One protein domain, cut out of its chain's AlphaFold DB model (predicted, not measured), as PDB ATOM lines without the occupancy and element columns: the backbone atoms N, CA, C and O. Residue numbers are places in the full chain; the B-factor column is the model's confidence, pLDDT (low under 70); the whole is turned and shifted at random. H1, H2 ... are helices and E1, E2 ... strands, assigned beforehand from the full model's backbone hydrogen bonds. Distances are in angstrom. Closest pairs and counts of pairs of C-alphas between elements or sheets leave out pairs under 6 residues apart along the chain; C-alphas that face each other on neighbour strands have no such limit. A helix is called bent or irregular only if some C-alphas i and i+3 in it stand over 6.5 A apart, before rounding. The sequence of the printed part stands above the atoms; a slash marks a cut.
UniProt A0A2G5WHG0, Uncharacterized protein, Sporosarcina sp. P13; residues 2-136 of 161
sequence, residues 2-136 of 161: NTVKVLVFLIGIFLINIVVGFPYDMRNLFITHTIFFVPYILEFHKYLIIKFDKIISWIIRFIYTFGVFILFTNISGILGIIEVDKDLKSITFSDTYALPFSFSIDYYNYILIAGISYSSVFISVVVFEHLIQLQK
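This is residues 2 to 136 of the 161 residues of an uncharacterized protein of Sporosarcina sp. P13 (UniProt A0A2G5WHG0). Four helices, H1, H2a, H3 and H4, make an elongated up-and-down bundle, each running against the one before it, and a small three-stranded sheet, E1 to E3, caps the end where H3 ends and H4 begins. H2 bends midway, and its second arm, H2b, packs on H3 and H4 toward the other end of the bundle. The printed part has 135 residues, with four named helices and three named strands in the order H1 H2 H3 E1 E2 E3 H4; the sheet order is E1 - E2 - E3, antiparallel, a meander, each strand the antiparallel neighbour of the one before. The class is mostly helix, and the whole is compact, with a radius of gyration of the C-alphas of 16.5 A and spans of 52 by 34 by 20 A.

H1, residues 2 to 21, touches H2a, residues 27 to 36, as a helical hairpin at a shallow tilt of 4 degrees, opposite ways; the closest C-alphas are those of Gly 12 and Phe 36, 5.6 A apart. H2, residues 27 to 48, was assigned as one helix by its hydrogen bonds but is bent, with C-alphas 36 and 39 6.7 A apart, and H2a and H2b, residues 39 to 48, stand at a steep tilt of 51 degrees. H3, residues 54 to 78, touches H2a with residues 71 to 78 alone, closest at the C-alphas of Phe 30 and Asn 74, 4.8 A. H2b and H3 form a helical hairpin, closest at the C-alphas of Leu 48 and Ile 60, 6.6 A. E1, residues 82 to 84, and E2, residues 90 to 93, form a hairpin, with N 83 and O 92 at 2.8 A, within hydrogen-bond range. E2 and E3, residues 104 to 106, form another, with N 91 and O 105 at 2.8 A. H4, residues 107 to 136, touches H3 at a steep tilt of 41 degrees, opposite ways, closest at the C-alphas of Gly 67 and Ser 117, 5.8 A. H4 touches H2b, closest at the C-alphas of Phe 44 and Val 125, 5.6 A, and only just touches H1, with 3 pairs of C-alphas within 8 A, the closest those of Asn 2 and Val 126, 7.3 A. H1 and H3 are apart. H2a, H3 and H4 only graze the sheet. Every O i to N i+4 pair is within hydrogen-bond range in H2a, H3 and H4; in H1 14 of 16 are, in H2b 3 of 6.

H1 begins at C-alpha 2, (-76.741, 32.082, -129.031), and is 30.0 A long from first to last C-alpha. H3 is 36.1 A long and ends at C-alpha 78, (-85.610, 22.758, -102.780). H4 is 43.3 A long and ends at C-alpha 136, (-81.380, 22.472, -143.194).

The two C-alphas farthest apart, those of Asp 95 and Lys 136, are 53.2 A apart. The printed part has no cut, and no link is long; E2 to E3 is short, the others tight. The mean pLDDT of the printed part is 86.3; residues 17 to 25, of which 17 to 21 belong to H1, are under 70.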
ATOM      1  N   ASN A   2     -77.776  32.846-129.750       71.38
ATOM      2  CA  ASN A   2     -76.741  32.082-129.031       71.38
ATOM      3  C   ASN A   2     -75.874  32.930-128.082       71.38
ATOM      4  O   ASN A   2     -75.606  32.493-126.972       71.38
ATOM      5  N   THR A   3     -75.526  34.170-128.444       78.75
ATOM      6  CA  THR A   3     -74.752  35.078-127.571       78.75
ATOM      7  C   THR A   3     -75.456  35.386-126.246       78.75
ATOM      8  O   THR A   3     -74.818  35.395-125.200       78.75
ATOM      9  N   VAL A   4     -76.781  35.575-126.265       80.69
ATOM     10  CA  VAL A   4     -77.573  35.804-125.043       80.69
ATOM     11  C   VAL A   4     -77.613  34.535-124.194       80.69
ATOM     12  O   VAL A   4     -77.427  34.608-122.986       80.69
ATOM     13  N   LYS A   5     -77.771  33.359-124.820       80.00
ATOM     14  CA  LYS A   5     -77.733  32.064-124.118       80.00
ATOM     15  C   LYS A   5     -76.389  31.822-123.424       80.00
ATOM     16  O   LYS A   5     -76.383  31.331-122.301       80.00
ATOM     17  N   VAL A   6     -75.278  32.181-124.074       82.75
ATOM     18  CA  VAL A   6     -73.923  32.108-123.496       82.75
ATOM     19  C   VAL A   6     -73.793  33.064-122.311       82.75
ATOM     20  O   VAL A   6     -73.284  32.672-121.268       82.75
ATOM     21  N   LEU A   7     -74.289  34.296-122.435       83.25
ATOM     22  CA  LEU A   7     -74.234  35.278-121.352       83.25
ATOM     23  C   LEU A   7     -75.055  34.829-120.129       83.25
ATOM     24  O   LEU A   7     -74.556  34.888-119.010       83.25
ATOM     25  N   VAL A   8     -76.269  34.307-120.342       82.25
ATOM     26  CA  VAL A   8     -77.109  33.728-119.276       82.25
ATOM     27  C   VAL A   8     -76.433  32.519-118.626       82.25
ATOM     28  O   VAL A   8     -76.474  32.387-117.406       82.25
ATOM     29  N   PHE A   9     -75.755  31.677-119.409       83.75
ATOM     30  CA  PHE A   9     -75.010  30.529-118.894       83.75
ATOM     31  C   PHE A   9     -73.844  30.960-117.992       83.75
ATOM     32  O   PHE A   9     -73.710  30.457-116.877       83.75
ATOM     33  N   LEU A  10     -73.044  31.938-118.431       83.88
ATOM     34  CA  LEU A  10     -71.929  32.476-117.643       83.88
ATOM     35  C   LEU A  10     -72.412  33.131-116.343       83.88
ATOM     36  O   LEU A  10     -71.838  32.886-115.283       83.88
ATOM     37  N   ILE A  11     -73.494  33.913-116.413       83.56
ATOM     38  CA  ILE A  11     -74.136  34.507-115.234       83.56
ATOM     39  C   ILE A  11     -74.629  33.412-114.282       83.56
ATOM     40  O   ILE A  11     -74.402  33.506-113.079       83.56
ATOM     41  N   GLY A  12     -75.247  32.354-114.813       77.69
ATOM     42  CA  GLY A  12     -75.716  31.214-114.031       77.69
ATOM     43  C   GLY A  12     -74.587  30.506-113.281       77.69
ATOM     44  O   GLY A  12     -74.705  30.294-112.077       77.69
ATOM     45  N   ILE A  13     -73.466  30.204-113.951       78.44
ATOM     46  CA  ILE A  13     -72.278  29.615-113.305       78.44
ATOM     47  C   ILE A  13     -71.752  30.526-112.194       78.44
ATOM     48  O   ILE A  13     -71.411  30.054-111.110       78.44
ATOM     49  N   PHE A  14     -71.680  31.831-112.445       79.25
ATOM     50  CA  PHE A  14     -71.157  32.776-111.466       79.25
ATOM     51  C   PHE A  14     -72.073  32.893-110.238       79.25
ATOM     52  O   PHE A  14     -71.602  32.815-109.105       79.25
ATOM     53  N   LEU A  15     -73.390  32.984-110.448       75.12
ATOM     54  CA  LEU A  15     -74.388  33.041-109.374       75.12
ATOM     55  C   LEU A  15     -74.418  31.766-108.533       75.12
ATOM     56  O   LEU A  15     -74.514  31.860-107.314       75.12
ATOM     57  N   ILE A  16     -74.269  30.596-109.156       70.94
ATOM     58  CA  ILE A  16     -74.152  29.314-108.450       70.94
ATOM     59  C   ILE A  16     -73.017  29.346-107.418       70.94
ATOM     60  O   ILE A  16     -73.192  28.843-106.315       70.94
ATOM     61  N   ASN A  17     -71.883  29.975-107.738       67.25
ATOM     62  CA  ASN A  17     -70.753  30.087-106.814       67.25
ATOM     63  C   ASN A  17     -70.963  31.160-105.726       67.25
ATOM     64  O   ASN A  17     -70.377  31.061-104.652       67.25
ATOM     65  N   ILE A  18     -71.793  32.178-105.984       67.56
ATOM     66  CA  ILE A  18     -72.013  33.316-105.072       67.56
ATOM     67  C   ILE A  18     -73.134  33.060-104.067       67.56
ATOM     68  O   ILE A  18     -73.022  33.469-102.913       67.56
ATOM     69  N   VAL A  19     -74.212  32.389-104.475       62.75
ATOM     70  CA  VAL A  19     -75.400  32.157-103.629       62.75
ATOM     71  C   VAL A  19     -75.079  31.292-102.398       62.75
ATOM     72  O   VAL A  19     -75.767  31.363-101.385       62.75
ATOM     73  N   VAL A  20     -73.955  30.579-102.438       56.38
ATOM     74  CA  VAL A  20     -73.337  29.831-101.329       56.38
ATOM     75  C   VAL A  20     -72.905  30.741-100.167       56.38
ATOM     76  O   VAL A  20     -72.799  30.292 -99.031       56.38
ATOM     77  N   GLY A  21     -72.667  32.031-100.425       49.72
ATOM     78  CA  GLY A  21     -72.135  32.986 -99.450       49.72
ATOM     79  C   GLY A  21     -73.136  33.511 -98.413       49.72
ATOM     80  O   GLY A  21     -72.713  34.216 -97.498       49.72
ATOM     81  N   PHE A  22     -74.435  33.196 -98.521       48.84
ATOM     82  CA  PHE A  22     -75.441  33.573 -97.518       48.84
ATOM     83  C   PHE A  22     -75.827  32.357 -96.651       48.84
ATOM     84  O   PHE A  22     -76.612  31.517 -97.089       48.84
ATOM     85  N   PRO A  23     -75.331  32.259 -95.402       51.31
ATOM     86  CA  PRO A  23     -75.315  31.018 -94.614       51.31
ATOM     87  C   PRO A  23     -76.675  30.550 -94.061       51.31
ATOM     88  O   PRO A  23     -76.716  29.601 -93.284       51.31
ATOM     89  N   TYR A  24     -77.787  31.194 -94.420       52.44
ATOM     90  CA  TYR A  24     -79.088  30.927 -93.791       52.44
ATOM     91  C   TYR A  24     -80.116  30.242 -94.686       52.44
ATOM     92  O   TYR A  24     -81.130  29.783 -94.169       52.44
ATOM     93  N   ASP A  25     -79.865  30.114 -95.990       68.31
ATOM     94  CA  ASP A  25     -80.796  29.397 -96.859       68.31
ATOM     95  C   ASP A  25     -80.068  28.665 -97.987       68.31
ATOM     96  O   ASP A  25     -80.014  29.102 -99.138       68.31
ATOM     97  N   MET A  26     -79.510  27.506 -97.633       74.81
ATOM     98  CA  MET A  26     -78.856  26.582 -98.565       74.81
ATOM     99  C   MET A  26     -79.805  26.091 -99.667       74.81
ATOM    100  O   MET A  26     -79.347  25.580-100.688       74.81
ATOM    101  N   ARG A  27     -81.126  26.289 -99.522       83.75
ATOM    102  CA  ARG A  27     -82.093  26.004-100.589       83.75
ATOM    103  C   ARG A  27     -81.915  26.947-101.768       83.75
ATOM    104  O   ARG A  27     -82.157  26.539-102.903       83.75
ATOM    105  N   ASN A  28     -81.406  28.158-101.537       84.25
ATOM    106  CA  ASN A  28     -81.116  29.114-102.602       84.25
ATOM    107  C   ASN A  28     -80.099  28.575-103.607       84.25
ATOM    108  O   ASN A  28     -80.209  28.899-104.792       84.25
ATOM    109  N   LEU A  29     -79.167  27.716-103.181       85.62
ATOM    110  CA  LEU A  29     -78.274  27.011-104.097       85.62
ATOM    111  C   LEU A  29     -79.101  26.199-105.101       85.62
ATOM    112  O   LEU A  29     -79.041  26.439-106.306       85.62
ATOM    113  N   PHE A  30     -79.940  25.291-104.606       89.00
ATOM    114  CA  PHE A  30     -80.754  24.411-105.442       89.00
ATOM    115  C   PHE A  30     -81.768  25.173-106.309       89.00
ATOM    116  O   PHE A  30     -81.976  24.817-107.473       89.00
ATOM    117  N   ILE A  31     -82.356  26.256-105.786       89.06
ATOM    118  CA  ILE A  31     -83.235  27.158-106.549       89.06
ATOM    119  C   ILE A  31     -82.461  27.791-107.706       89.06
ATOM    120  O   ILE A  31     -82.907  27.729-108.853       89.06
ATOM    121  N   THR A  32     -81.282  28.350-107.428       88.00
ATOM    122  CA  THR A  32     -80.437  29.005-108.435       88.00
ATOM    123  C   THR A  32     -80.042  28.020-109.527       88.00
ATOM    124  O   THR A  32     -80.267  28.287-110.709       88.00
ATOM    125  N   HIS A  33     -79.541  26.842-109.149       86.62
ATOM    126  CA  HIS A  33     -79.232  25.780-110.104       86.62
ATOM    127  C   HIS A  33     -80.446  25.423-110.969       86.62
ATOM    128  O   HIS A  33     -80.311  25.321-112.184       86.62
ATOM    129  N   THR A  34     -81.635  25.291-110.379       90.81
ATOM    130  CA  THR A  34     -82.861  24.947-111.114       90.81
ATOM    131  C   THR A  34     -83.255  26.026-112.121       90.81
ATOM    132  O   THR A  34     -83.465  25.710-113.291       90.81
ATOM    133  N   ILE A  35     -83.320  27.295-111.701       89.69
ATOM    134  CA  ILE A  35     -83.746  28.418-112.555       89.69
ATOM    135  C   ILE A  35     -82.861  28.529-113.794       89.69
ATOM    136  O   ILE A  35     -83.363  28.691-114.906       89.69
ATOM    137  N   PHE A  36     -81.547  28.420-113.607       88.00
ATOM    138  CA  PHE A  36     -80.611  28.542-114.713       88.00
ATOM    139  C   PHE A  36     -80.565  27.281-115.575       88.00
ATOM    140  O   PHE A  36     -80.419  27.395-116.784       88.00
ATOM    141  N   PHE A  37     -80.730  26.090-115.001       89.69
ATOM    142  CA  PHE A  37     -80.551  24.837-115.730       89.69
ATOM    143  C   PHE A  37     -81.790  24.361-116.503       89.69
ATOM    144  O   PHE A  37     -81.664  23.849-117.619       89.69
ATOM    145  N   VAL A  38     -82.992  24.540-115.940       92.69
ATOM    146  CA  VAL A  38     -84.256  24.053-116.526       92.69
ATOM    147  C   VAL A  38     -84.465  24.513-117.975       92.69
ATOM    148  O   VAL A  38     -84.791  23.656-118.803       92.69
ATOM    149  N   PRO A  39     -84.249  25.794-118.342       91.62
ATOM    150  CA  PRO A  39     -84.421  26.241-119.722       91.62
ATOM    151  C   PRO A  39     -83.585  25.433-120.721       91.62
ATOM    152  O   PRO A  39     -84.088  25.053-121.780       91.62
ATOM    153  N   TYR A  40     -82.338  25.104-120.367       91.50
ATOM    154  CA  TYR A  40     -81.444  24.344-121.238       91.50
ATOM    155  C   TYR A  40     -81.842  22.873-121.338       91.50
ATOM    156  O   TYR A  40     -81.789  22.322-122.432       91.50
ATOM    157  N   ILE A  41     -82.302  22.237-120.254       92.38
ATOM    158  CA  ILE A  41     -82.841  20.866-120.327       92.38
ATOM    159  C   ILE A  41     -84.085  20.794-121.209       92.38
ATOM    160  O   ILE A  41     -84.213  19.874-122.018       92.38
ATOM    161  N   LEU A  42     -85.009  21.746-121.057       93.44
ATOM    162  CA  LEU A  42     -86.236  21.780-121.851       93.44
ATOM    163  C   LEU A  42     -85.933  22.023-123.330       93.44
ATOM    164  O   LEU A  42     -86.554  21.419-124.203       93.44
ATOM    165  N   GLU A  43     -84.952  22.872-123.626       91.88
ATOM    166  CA  GLU A  43     -84.476  23.051-124.992       91.88
ATOM    167  C   GLU A  43     -83.796  21.782-125.523       91.88
ATOM    168  O   GLU A  43     -84.090  21.354-126.642       91.88
ATOM    169  N   PHE A  44     -82.973  21.128-124.697       93.00
ATOM    170  CA  PHE A  44     -82.272  19.898-125.047       93.00
ATOM    171  C   PHE A  44     -83.224  18.716-125.303       93.00
ATOM    172  O   PHE A  44     -82.955  17.864-126.149       93.00
ATOM    173  N   HIS A  45     -84.389  18.695-124.648       93.25
ATOM    174  CA  HIS A  45     -85.411  17.663-124.837       93.25
ATOM    175  C   HIS A  45     -85.831  17.495-126.305       93.25
ATOM    176  O   HIS A  45     -86.077  16.378-126.760       93.25
ATOM    177  N   LYS A  46     -85.852  18.584-127.083       92.12
ATOM    178  CA  LYS A  46     -86.238  18.558-128.503       92.12
ATOM    179  C   LYS A  46     -85.363  17.602-129.320       92.12
ATOM    180  O   LYS A  46     -85.861  16.957-130.240       92.12
ATOM    181  N   TYR A  47     -84.085  17.461-128.967       91.69
ATOM    182  CA  TYR A  47     -83.144  16.605-129.693       91.69
ATOM    183  C   TYR A  47     -83.364  15.109-129.448       91.69
ATOM    184  O   TYR A  47     -82.882  14.299-130.233       91.69
ATOM    185  N   LEU A  48     -84.134  14.721-128.423       90.25
ATOM    186  CA  LEU A  48     -84.522  13.319-128.210       90.25
ATOM    187  C   LEU A  48     -85.492  12.806-129.281       90.25
ATOM    188  O   LEU A  48     -85.549  11.603-129.530       90.25
ATOM    189  N   ILE A  49     -86.263  13.711-129.890       89.06
ATOM    190  CA  ILE A  49     -87.318  13.388-130.861       89.06
ATOM    191  C   ILE A  49     -86.760  13.384-132.294       89.06
ATOM    192  O   ILE A  49     -87.310  12.747-133.192       89.06
ATOM    193  N   ILE A  50     -85.646  14.083-132.521       87.75
ATOM    194  CA  ILE A  50     -85.026  14.210-133.839       87.75
ATOM    195  C   ILE A  50     -84.311  12.910-134.215       87.75
ATOM    196  O   ILE A  50     -83.622  12.285-133.407       87.75
ATOM    197  N   LYS A  51     -84.469  12.506-135.478       86.06
ATOM    198  CA  LYS A  51     -83.802  11.329-136.035       86.06
ATOM    199  C   LYS A  51     -82.339  11.658-136.339       86.06
ATOM    200  O   LYS A  51     -82.039  12.230-137.381       86.06
ATOM    201  N   PHE A  52     -81.456  11.281-135.424       87.00
ATOM    202  CA  PHE A  52     -80.006  11.262-135.619       87.00
ATOM    203  C   PHE A  52     -79.497   9.830-135.812       87.00
ATOM    204  O   PHE A  52     -80.217   8.863-135.547       87.00
ATOM    205  N   ASP A  53     -78.229   9.695-136.207       90.31
ATOM    206  CA  ASP A  53     -77.533   8.411-136.197       90.31
ATOM    207  C   ASP A  53     -77.573   7.760-134.809       90.31
ATOM    208  O   ASP A  53     -77.601   8.431-133.771       90.31
ATOM    209  N   LYS A  54     -77.532   6.423-134.779       91.50
ATOM    210  CA  LYS A  54     -77.698   5.626-133.553       91.50
ATOM    211  C   LYS A  54     -76.737   6.042-132.431       91.50
ATOM    212  O   LYS A  54     -77.151   6.109-131.277       91.50
ATOM    213  N   ILE A  55     -75.480   6.336-132.772       92.31
ATOM    214  CA  ILE A  55     -74.444   6.755-131.815       92.31
ATOM    215  C   ILE A  55     -74.802   8.113-131.201       92.31
ATOM    216  O   ILE A  55     -74.827   8.255-129.981       92.31
ATOM    217  N   ILE A  56     -75.152   9.089-132.039       90.75
ATOM    218  CA  ILE A  56     -75.524  10.441-131.607       90.75
ATOM    219  C   ILE A  56     -76.785  10.396-130.739       90.75
ATOM    220  O   ILE A  56     -76.822  11.010-129.676       90.75
ATOM    221  N   SER A  57     -77.795   9.621-131.141       91.44
ATOM    222  CA  SER A  57     -79.016   9.444-130.349       91.44
ATOM    223  C   SER A  57     -78.717   8.874-128.957       91.44
ATOM    224  O   SER A  57     -79.323   9.297-127.972       91.44
ATOM    225  N   TRP A  58     -77.757   7.950-128.850       94.38
ATOM    226  CA  TRP A  58     -77.343   7.392-127.564       94.38
ATOM    227  C   TRP A  58     -76.629   8.428-126.685       94.38
ATOM    228  O   TRP A  58     -76.956   8.547-125.507       94.38
ATOM    229  N   ILE A  59     -75.738   9.238-127.268       93.75
ATOM    230  CA  ILE A  59     -75.071  10.352-126.573       93.75
ATOM    231  C   ILE A  59     -76.100  11.362-126.050       93.75
ATOM    232  O   ILE A  59     -76.050  11.733-124.879       93.75
ATOM    233  N   ILE A  60     -77.071  11.767-126.880       94.38
ATOM    234  CA  ILE A  60     -78.133  12.704-126.477       94.38
ATOM    235  C   ILE A  60     -78.911  12.146-125.284       94.38
ATOM    236  O   ILE A  60     -79.123  12.858-124.305       94.38
ATOM    237  N   ARG A  61     -79.308  10.867-125.337       94.88
ATOM    238  CA  ARG A  61     -80.020  10.210-124.231       94.88
ATOM    239  C   ARG A  61     -79.184  10.190-122.959       94.88
ATOM    240  O   ARG A  61     -79.712  10.527-121.909       94.88
ATOM    241  N   PHE A  62     -77.900   9.853-123.053       95.50
ATOM    242  CA  PHE A  62     -77.006   9.813-121.898       95.50
ATOM    243  C   PHE A  62     -76.878  11.186-121.225       95.50
ATOM    244  O   PHE A  62     -77.113  11.308-120.023       95.50
ATOM    245  N   ILE A  63     -76.594  12.235-122.006       95.38
ATOM    246  CA  ILE A  63     -76.481  13.611-121.501       95.38
ATOM    247  C   ILE A  63     -77.816  14.079-120.907       95.38
ATOM    248  O   ILE A  63     -77.839  14.692-119.840       95.38
ATOM    249  N   TYR A  64     -78.936  13.763-121.564       95.50
ATOM    250  CA  TYR A  64     -80.264  14.155-121.097       95.50
ATOM    251  C   TYR A  64     -80.620  13.464-119.779       95.50
ATOM    252  O   TYR A  64     -81.052  14.133-118.846       95.50
ATOM    253  N   THR A  65     -80.399  12.151-119.668       94.88
ATOM    254  CA  THR A  65     -80.638  11.394-118.431       94.88
ATOM    255  C   THR A  65     -79.799  11.933-117.280       94.88
ATOM    256  O   THR A  65     -80.324  12.117-116.184       94.88
ATOM    257  N   PHE A  66     -78.525  12.244-117.527       93.81
ATOM    258  CA  PHE A  66     -77.657  12.836-116.513       93.81
ATOM    259  C   PHE A  66     -78.155  14.216-116.070       93.81
ATOM    260  O   PHE A  66     -78.255  14.495-114.876       93.81
ATOM    261  N   GLY A  67     -78.578  15.047-117.025       94.12
ATOM    262  CA  GLY A  67     -79.200  16.325-116.715       94.12
ATOM    263  C   GLY A  67     -80.478  16.172-115.887       94.12
ATOM    264  O   GLY A  67     -80.641  16.848-114.875       94.12
ATOM    265  N   VAL A  68     -81.375  15.264-116.269       95.38
ATOM    266  CA  VAL A  68     -82.614  15.000-115.523       95.38
ATOM    267  C   VAL A  68     -82.313  14.542-114.096       95.38
ATOM    268  O   VAL A  68     -82.983  14.988-113.169       95.38
ATOM    269  N   PHE A  69     -81.279  13.723-113.891       94.69
ATOM    270  CA  PHE A  69     -80.846  13.323-112.553       94.69
ATOM    271  C   PHE A  69     -80.438  14.531-111.695       94.69
ATOM    272  O   PHE A  69     -80.925  14.680-110.578       94.69
ATOM    273  N   ILE A  70     -79.632  15.452-112.237       92.81
ATOM    274  CA  ILE A  70     -79.268  16.697-111.538       92.81
ATOM    275  C   ILE A  70     -80.490  17.570-111.252       92.81
ATOM    276  O   ILE A  70     -80.584  18.164-110.178       92.81
ATOM    277  N   LEU A  71     -81.454  17.631-112.172       94.00
ATOM    278  CA  LEU A  71     -82.705  18.349-111.942       94.00
ATOM    279  C   LEU A  71     -83.492  17.753-110.764       94.00
ATOM    280  O   LEU A  71     -83.957  18.507-109.912       94.00
ATOM    281  N   PHE A  72     -83.591  16.425-110.669       94.69
ATOM    282  CA  PHE A  72     -84.220  15.759-109.524       94.69
ATOM    283  C   PHE A  72     -83.492  16.042-108.211       94.69
ATOM    284  O   PHE A  72     -84.151  16.307-107.204       94.69
ATOM    285  N   THR A  73     -82.158  16.035-108.210       92.25
ATOM    286  CA  THR A  73     -81.369  16.380-107.019       92.25
ATOM    287  C   THR A  73     -81.628  17.818-106.579       92.25
ATOM    288  O   THR A  73     -81.882  18.054-105.401       92.25
ATOM    289  N   ASN A  74     -81.670  18.772-107.516       91.81
ATOM    290  CA  ASN A  74     -81.997  20.161-107.195       91.81
ATOM    291  C   ASN A  74     -83.423  20.306-106.649       91.81
ATOM    292  O   ASN A  74     -83.616  20.950-105.624       91.81
ATOM    293  N   ILE A  75     -84.424  19.674-107.269       93.88
ATOM    294  CA  ILE A  75     -85.806  19.697-106.760       93.88
ATOM    295  C   ILE A  75     -85.870  19.098-105.349       93.88
ATOM    296  O   ILE A  75     -86.502  19.672-104.467       93.88
ATOM    297  N   SER A  76     -85.169  17.990-105.109       92.56
ATOM    298  CA  SER A  76     -85.086  17.361-103.784       92.56
ATOM    299  C   SER A  76     -84.450  18.293-102.749       92.56
ATOM    300  O   SER A  76     -84.907  18.343-101.608       92.56
ATOM    301  N   GLY A  77     -83.446  19.074-103.153       90.69
ATOM    302  CA  GLY A  77     -82.833  20.108-102.325       90.69
ATOM    303  C   GLY A  77     -83.760  21.291-102.021       90.69
ATOM    304  O   GLY A  77     -83.808  21.769-100.890       90.69
ATOM    305  N   ILE A  78     -84.577  21.724-102.989       91.06
ATOM    306  CA  ILE A  78     -85.610  22.758-102.780       91.06
ATOM    307  C   ILE A  78     -86.663  22.284-101.769       91.06
ATOM    308  O   ILE A  78     -87.080  23.048-100.899       91.06
ATOM    309  N   LEU A  79     -87.075  21.015-101.863       91.19
ATOM    310  CA  LEU A  79     -88.032  20.390-100.944       91.19
ATOM    311  C   LEU A  79     -87.444  20.112 -99.546       91.19
ATOM    312  O   LEU A  79     -88.182  19.721 -98.641       91.19
ATOM    313  N   GLY A  80     -86.134  20.302 -99.359       88.31
ATOM    314  CA  GLY A  80     -85.434  20.005 -98.109       88.31
ATOM    315  C   GLY A  80     -85.281  18.510 -97.823       88.31
ATOM    316  O   GLY A  80     -85.016  18.140 -96.692       88.31
ATOM    317  N   ILE A  81     -85.467  17.639 -98.820       90.75
ATOM    318  CA  ILE A  81     -85.158  16.203 -98.685       90.75
ATOM    319  C   ILE A  81     -83.640  16.023 -98.622       90.75
ATOM    320  O   ILE A  81     -83.129  15.203 -97.863       90.75
ATOM    321  N   ILE A  82     -82.935  16.807 -99.438       91.19
ATOM    322  CA  ILE A  82     -81.483  16.905 -99.465       91.19
ATOM    323  C   ILE A  82     -81.099  18.259 -98.870       91.19
ATOM    324  O   ILE A  82     -81.665  19.287 -99.236       91.19
ATOM    325  N   GLU A  83     -80.130  18.264 -97.970       89.38
ATOM    326  CA  GLU A  83     -79.646  19.461 -97.296       89.38
ATOM    327  C   GLU A  83     -78.131  19.561 -97.434       89.38
ATOM    328  O   GLU A  83     -77.433  18.565 -97.623       89.38
ATOM    329  N   VAL A  84     -77.624  20.790 -97.378       88.00
ATOM    330  CA  VAL A  84     -76.187  21.044 -97.324       88.00
ATOM    331  C   VAL A  84     -75.819  21.285 -95.871       88.00
ATOM    332  O   VAL A  84     -76.458  22.098 -95.200       88.00
ATOM    333  N   ASP A  85     -74.790  20.588 -95.401       84.56
ATOM    334  CA  ASP A  85     -74.251  20.773 -94.061       84.56
ATOM    335  C   ASP A  85     -73.841  22.240 -93.838       84.56
ATOM    336  O   ASP A  85     -73.384  22.926 -94.758       84.56
ATOM    337  N   LYS A  86     -73.983  22.721 -92.599       78.69
ATOM    338  CA  LYS A  86     -73.706  24.117 -92.217       78.69
ATOM    339  C   LYS A  86     -72.266  24.528 -92.523       78.69
ATOM    340  O   LYS A  86     -72.012  25.692 -92.815       78.69
ATOM    341  N   ASP A  87     -71.353  23.561 -92.501       82.06
ATOM    342  CA  ASP A  87     -69.935  23.750 -92.802       82.06
ATOM    343  C   ASP A  87     -69.601  23.660 -94.304       82.06
ATOM    344  O   ASP A  87     -68.421  23.668 -94.656       82.06
ATOM    345  N   LEU A  88     -70.593  23.529 -95.201       81.50
ATOM    346  CA  LEU A  88     -70.388  23.335 -96.649       81.50
ATOM    347  C   LEU A  88     -69.502  22.125 -96.994       81.50
ATOM    348  O   LEU A  88     -68.852  22.097 -98.035       81.50
ATOM    349  N   LYS A  89     -69.452  21.113 -96.124       86.69
ATOM    350  CA  LYS A  89     -68.615  19.921 -96.335       86.69
ATOM    351  C   LYS A  89     -69.321  18.869 -97.163       86.69
ATOM    352  O   LYS A  89     -68.717  18.230 -98.019       86.69
ATOM    353  N   SER A  90     -70.605  18.666 -96.898       89.75
ATOM    354  CA  SER A  90     -71.345  17.579 -97.512       89.75
ATOM    355  C   SER A  90     -72.788  17.950 -97.787       89.75
ATOM    356  O   SER A  90     -73.348  18.874 -97.201       89.75
ATOM    357  N   ILE A  91     -73.360  17.210 -98.721       89.31
ATOM    358  CA  ILE A  91     -74.771  17.209 -99.043       89.31
ATOM    359  C   ILE A  91     -75.320  15.861 -98.595       89.31
ATOM    360  O   ILE A  91     -74.846  14.812 -99.045       89.31
ATOM    361  N   THR A  92     -76.295  15.890 -97.697       91.50
ATOM    362  CA  THR A  92     -76.860  14.708 -97.042       91.50
ATOM    363  C   THR A  92     -78.374  14.703 -97.156       91.50
ATOM    364  O   THR A  92     -78.989  15.693 -97.555       91.50
ATOM    365  N   PHE A  93     -79.001  13.579 -96.818       91.06
ATOM    366  CA  PHE A  93     -80.434  13.617 -96.548       91.06
ATOM    367  C   PHE A  93     -80.720  14.366 -95.255       91.06
ATOM    368  O   PHE A  93     -79.925  14.331 -94.318       91.06
ATOM    369  N   SER A  94     -81.862  15.041 -95.236       86.88
ATOM    370  CA  SER A  94     -82.385  15.689 -94.045       86.88
ATOM    371  C   SER A  94     -82.866  14.640 -93.047       86.88
ATOM    372  O   SER A  94     -83.650  13.755 -93.400       86.88
ATOM    373  N   ASP A  95     -82.464  14.789 -91.785       84.56
ATOM    374  CA  ASP A  95     -82.903  13.929 -90.676       84.56
ATOM    375  C   ASP A  95     -84.418  14.023 -90.424       84.56
ATOM    376  O   ASP A  95     -85.013  13.176 -89.758       84.56
ATOM    377  N   THR A  96     -85.065  15.048 -90.986       85.06
ATOM    378  CA  THR A  96     -86.519  15.240 -90.928       85.06
ATOM    379  C   THR A  96     -87.289  14.164 -91.699       85.06
ATOM    380  O   THR A  96     -88.475  13.952 -91.439       85.06
ATOM    381  N   TYR A  97     -86.639  13.473 -92.639       82.62
ATOM    382  CA  TYR A  97     -87.239  12.400 -93.426       82.62
ATOM    383  C   TYR A  97     -86.656  11.048 -92.998       82.62
ATOM    384  O   TYR A  97     -85.455  10.813 -93.095       82.62
ATOM    385  N   ALA A  98     -87.513  10.117 -92.569       78.31
ATOM    386  CA  ALA A  98     -87.103   8.760 -92.199       78.31
ATOM    387  C   ALA A  98     -86.811   7.905 -93.448       78.31
ATOM    388  O   ALA A  98     -87.631   7.083 -93.866       78.31
ATOM    389  N   LEU A  99     -85.655   8.126 -94.078       83.94
ATOM    390  CA  LEU A  99     -85.207   7.363 -95.242       83.94
ATOM    391  C   LEU A  99     -84.457   6.084 -94.818       83.94
ATOM    392  O   LEU A  99     -83.670   6.117 -93.873       83.94
ATOM    393  N   PRO A 100     -84.649   4.949 -95.519       83.31
ATOM    394  CA  PRO A 100     -84.040   3.671 -95.138       83.31
ATOM    395  C   PRO A 100     -82.555   3.540 -95.520       83.31
ATOM    396  O   PRO A 100     -81.966   2.478 -95.333       83.31
ATOM    397  N   PHE A 101     -81.943   4.583 -96.084       86.69
ATOM    398  CA  PHE A 101     -80.552   4.592 -96.530       86.69
ATOM    399  C   PHE A 101     -79.907   5.954 -96.266       86.69
ATOM    400  O   PHE A 101     -80.546   6.997 -96.395       86.69
ATOM    401  N   SER A 102     -78.618   5.938 -95.929       83.00
ATOM    402  CA  SER A 102     -77.805   7.143 -95.782       83.00
ATOM    403  C   SER A 102     -77.237   7.575 -97.133       83.00
ATOM    404  O   SER A 102     -76.670   6.756 -97.858       83.00
ATOM    405  N   PHE A 103     -77.318   8.866 -97.440       86.62
ATOM    406  CA  PHE A 103     -76.625   9.489 -98.565       86.62
ATOM    407  C   PHE A 103     -75.743  10.613 -98.041       86.62
ATOM    408  O   PHE A 103     -76.190  11.432 -97.239       86.62
ATOM    409  N   SER A 104     -74.500  10.642 -98.506       90.25
ATOM    410  CA  SER A 104     -73.578  11.744 -98.279       90.25
ATOM    411  C   SER A 104     -72.681  11.871 -99.497       90.25
ATOM    412  O   SER A 104     -72.084  10.891 -99.948       90.25
ATOM    413  N   ILE A 105     -72.610  13.075-100.046       91.31
ATOM    414  CA  ILE A 105     -71.659  13.440-101.088       91.31
ATOM    415  C   ILE A 105     -70.919  14.693-100.643       91.31
ATOM    416  O   ILE A 105     -71.514  15.596-100.061       91.31
ATOM    417  N   ASP A 106     -69.618  14.748-100.905       92.94
ATOM    418  CA  ASP A 106     -68.841  15.962-100.682       92.94
ATOM    419  C   ASP A 106     -69.425  17.126-101.500       92.94
ATOM    420  O   ASP A 106     -69.813  16.968-102.665       92.94
ATOM    421  N   TYR A 107     -69.503  18.293-100.871       88.38
ATOM    422  CA  TYR A 107     -70.116  19.475-101.459       88.38
ATOM    423  C   TYR A 107     -69.426  19.901-102.763       88.38
ATOM    424  O   TYR A 107     -70.095  20.147-103.769       88.38
ATOM    425  N   TYR A 108     -68.093  19.939-102.788       87.38
ATOM    426  CA  TYR A 108     -67.342  20.332-103.979       87.38
ATOM    427  C   TYR A 108     -67.488  19.304-105.095       87.38
ATOM    428  O   TYR A 108     -67.638  19.683-106.258       87.38
ATOM    429  N   ASN A 109     -67.527  18.016-104.750       90.56
ATOM    430  CA  ASN A 109     -67.825  16.961-105.714       90.56
ATOM    431  C   ASN A 109     -69.218  17.134-106.324       90.56
ATOM    432  O   ASN A 109     -69.365  17.013-107.540       90.56
ATOM    433  N   TYR A 110     -70.233  17.472-105.523       89.44
ATOM    434  CA  TYR A 110     -71.561  17.777-106.050       89.44
ATOM    435  C   TYR A 110     -71.540  18.967-107.013       89.44
ATOM    436  O   TYR A 110     -72.044  18.852-108.131       89.44
ATOM    437  N   ILE A 111     -70.934  20.090-106.612       87.56
ATOM    438  CA  ILE A 111     -70.846  21.293-107.451       87.56
ATOM    439  C   ILE A 111     -70.123  20.989-108.765       87.56
ATOM    440  O   ILE A 111     -70.574  21.417-109.828       87.56
ATOM    441  N   LEU A 112     -69.049  20.202-108.719       88.62
ATOM    442  CA  LEU A 112     -68.304  19.776-109.899       88.62
ATOM    443  C   LEU A 112     -69.160  18.903-110.826       88.62
ATOM    444  O   LEU A 112     -69.234  19.174-112.024       88.62
ATOM    445  N   ILE A 113     -69.853  17.896-110.287       90.00
ATOM    446  CA  ILE A 113     -70.745  17.016-111.056       90.00
ATOM    447  C   ILE A 113     -71.878  17.829-111.696       90.00
ATOM    448  O   ILE A 113     -72.143  17.694-112.895       90.00
ATOM    449  N   ALA A 114     -72.519  18.709-110.924       87.88
ATOM    450  CA  ALA A 114     -73.571  19.591-111.412       87.88
ATOM    451  C   ALA A 114     -73.045  20.541-112.501       87.88
ATOM    452  O   ALA A 114     -73.697  20.713-113.531       87.88
ATOM    453  N   GLY A 115     -71.847  21.103-112.322       87.25
ATOM    454  CA  GLY A 115     -71.189  21.979-113.292       87.25
ATOM    455  C   GLY A 115     -70.841  21.278-114.606       87.25
ATOM    456  O   GLY A 115     -71.105  21.823-115.681       87.25
ATOM    457  N   ILE A 116     -70.316  20.049-114.545       90.56
ATOM    458  CA  ILE A 116     -70.039  19.218-115.729       90.56
ATOM    459  C   ILE A 116     -71.339  18.868-116.450       90.56
ATOM    460  O   ILE A 116     -71.415  19.007-117.672       90.56
ATOM    461  N   SER A 117     -72.368  18.448-115.708       90.81
ATOM    462  CA  SER A 117     -73.683  18.134-116.273       90.81
ATOM    463  C   SER A 117     -74.266  19.336-117.001       90.81
ATOM    464  O   SER A 117     -74.694  19.234-118.150       90.81
ATOM    465  N   TYR A 118     -74.245  20.494-116.345       88.75
ATOM    466  CA  TYR A 118     -74.775  21.724-116.903       88.75
ATOM    467  C   TYR A 118     -74.002  22.114-118.166       88.75
ATOM    468  O   TYR A 118     -74.597  22.257-119.235       88.75
ATOM    469  N   SER A 119     -72.674  22.182-118.091       90.25
ATOM    470  CA  SER A 119     -71.835  22.510-119.249       90.25
ATOM    471  C   SER A 119     -72.084  21.558-120.418       90.25
ATOM    472  O   SER A 119     -72.207  22.000-121.557       90.25
ATOM    473  N   SER A 120     -72.245  20.264-120.138       93.38
ATOM    474  CA  SER A 120     -72.515  19.242-121.155       93.38
ATOM    475  C   SER A 120     -73.872  19.443-121.837       93.38
ATOM    476  O   SER A 120     -73.942  19.402-123.066       93.38
ATOM    477  N   VAL A 121     -74.942  19.709-121.075       93.81
ATOM    478  CA  VAL A 121     -76.272  20.030-121.632       93.81
ATOM    479  C   VAL A 121     -76.208  21.313-122.461       93.81
ATOM    480  O   VAL A 121     -76.678  21.328-123.596       93.81
ATOM    481  N   PHE A 122     -75.583  22.370-121.938       92.19
ATOM    482  CA  PHE A 122     -75.464  23.657-122.622       92.19
ATOM    483  C   PHE A 122     -74.705  23.545-123.950       92.19
ATOM    484  O   PHE A 122     -75.214  23.957-124.993       92.19
ATOM    485  N   ILE A 123     -73.509  22.947-123.930       91.75
ATOM    486  CA  ILE A 123     -72.697  22.734-125.134       91.75
ATOM    487  C   ILE A 123     -73.480  21.903-126.144       91.75
ATOM    488  O   ILE A 123     -73.506  22.244-127.323       91.75
ATOM    489  N   SER A 124     -74.171  20.855-125.691       92.69
ATOM    490  CA  SER A 124     -74.976  20.018-126.578       92.69
ATOM    491  C   SER A 124     -76.094  20.814-127.246       92.69
ATOM    492  O   SER A 124     -76.259  20.703-128.457       92.69
ATOM    493  N   VAL A 125     -76.817  21.666-126.511       92.12
ATOM    494  CA  VAL A 125     -77.830  22.558-127.102       92.12
ATOM    495  C   VAL A 125     -77.218  23.410-128.216       92.12
ATOM    496  O   VAL A 125     -77.740  23.423-129.328       92.12
ATOM    497  N   VAL A 126     -76.080  24.061-127.961       90.75
ATOM    498  CA  VAL A 126     -75.412  24.916-128.958       90.75
ATOM    499  C   VAL A 126     -74.961  24.112-130.182       90.75
ATOM    500  O   VAL A 126     -75.214  24.516-131.318       90.75
ATOM    501  N   VAL A 127     -74.316  22.965-129.962       91.12
ATOM    502  CA  VAL A 127     -73.785  22.111-131.031       91.12
ATOM    503  C   VAL A 127     -74.916  21.541-131.884       91.12
ATOM    504  O   VAL A 127     -74.869  21.653-133.106       91.12
ATOM    505  N   PHE A 128     -75.958  20.969-131.277       90.25
ATOM    506  CA  PHE A 128     -77.060  20.373-132.032       90.25
ATOM    507  C   PHE A 128     -77.942  21.415-132.718       90.25
ATOM    508  O   PHE A 128     -78.435  21.155-133.815       90.25
ATOM    509  N   GLU A 129     -78.115  22.607-132.136       90.19
ATOM    510  CA  GLU A 129     -78.760  23.727-132.830       90.19
ATOM    511  C   GLU A 129     -78.003  24.078-134.119       90.19
ATOM    512  O   GLU A 129     -78.623  24.208-135.178       90.19
ATOM    513  N   HIS A 130     -76.671  24.139-134.057       87.19
ATOM    514  CA  HIS A 130     -75.840  24.395-135.230       87.19
ATOM    515  C   HIS A 130     -75.886  23.251-136.255       87.19
ATOM    516  O   HIS A 130     -76.074  23.503-137.444       87.19
ATOM    517  N   LEU A 131     -75.798  21.991-135.815       87.31
ATOM    518  CA  LEU A 131     -75.874  20.824-136.707       87.31
ATOM    519  C   LEU A 131     -77.198  20.767-137.477       87.31
ATOM    520  O   LEU A 131     -77.206  20.496-138.677       87.31
ATOM    521  N   ILE A 132     -78.321  21.066-136.819       87.19
ATOM    522  CA  ILE A 132     -79.631  21.107-137.482       87.19
ATOM    523  C   ILE A 132     -79.704  22.246-138.497       87.19
ATOM    524  O   ILE A 132     -80.310  22.074-139.554       87.19
ATOM    525  N   GLN A 133     -79.128  23.413-138.191       87.56
ATOM    526  CA  GLN A 133     -79.069  24.526-139.143       87.56
ATOM    527  C   GLN A 133     -78.270  24.133-140.390       87.56
ATOM    528  O   GLN A 133     -78.787  24.262-141.495       87.56
ATOM    529  N   LEU A 134     -77.087  23.537-140.211       85.81
ATOM    530  CA  LEU A 134     -76.269  23.043-141.322       85.81
ATOM    531  C   LEU A 134     -77.007  22.000-142.169       85.81
ATOM    532  O   LEU A 134     -76.978  22.071-143.394       85.81
ATOM    533  N   GLN A 135     -77.720  21.061-141.539       84.75
ATOM    534  CA  GLN A 135     -78.512  20.065-142.263       84.75
ATOM    535  C   GLN A 135     -79.666  20.704-143.051       84.75
ATOM    536  O   GLN A 135     -79.960  20.286-144.170       84.75
ATOM    537  N   LYS A 136     -80.328  21.723-142.490       85.62
ATOM    538  CA  LYS A 136     -81.380  22.472-143.194       85.62
ATOM    539  C   LYS A 136     -80.831  23.223-144.399       85.62
ATOM    540  O   LYS A 136     -81.489  23.231-145.433       85.62
TER     541      LYS A 136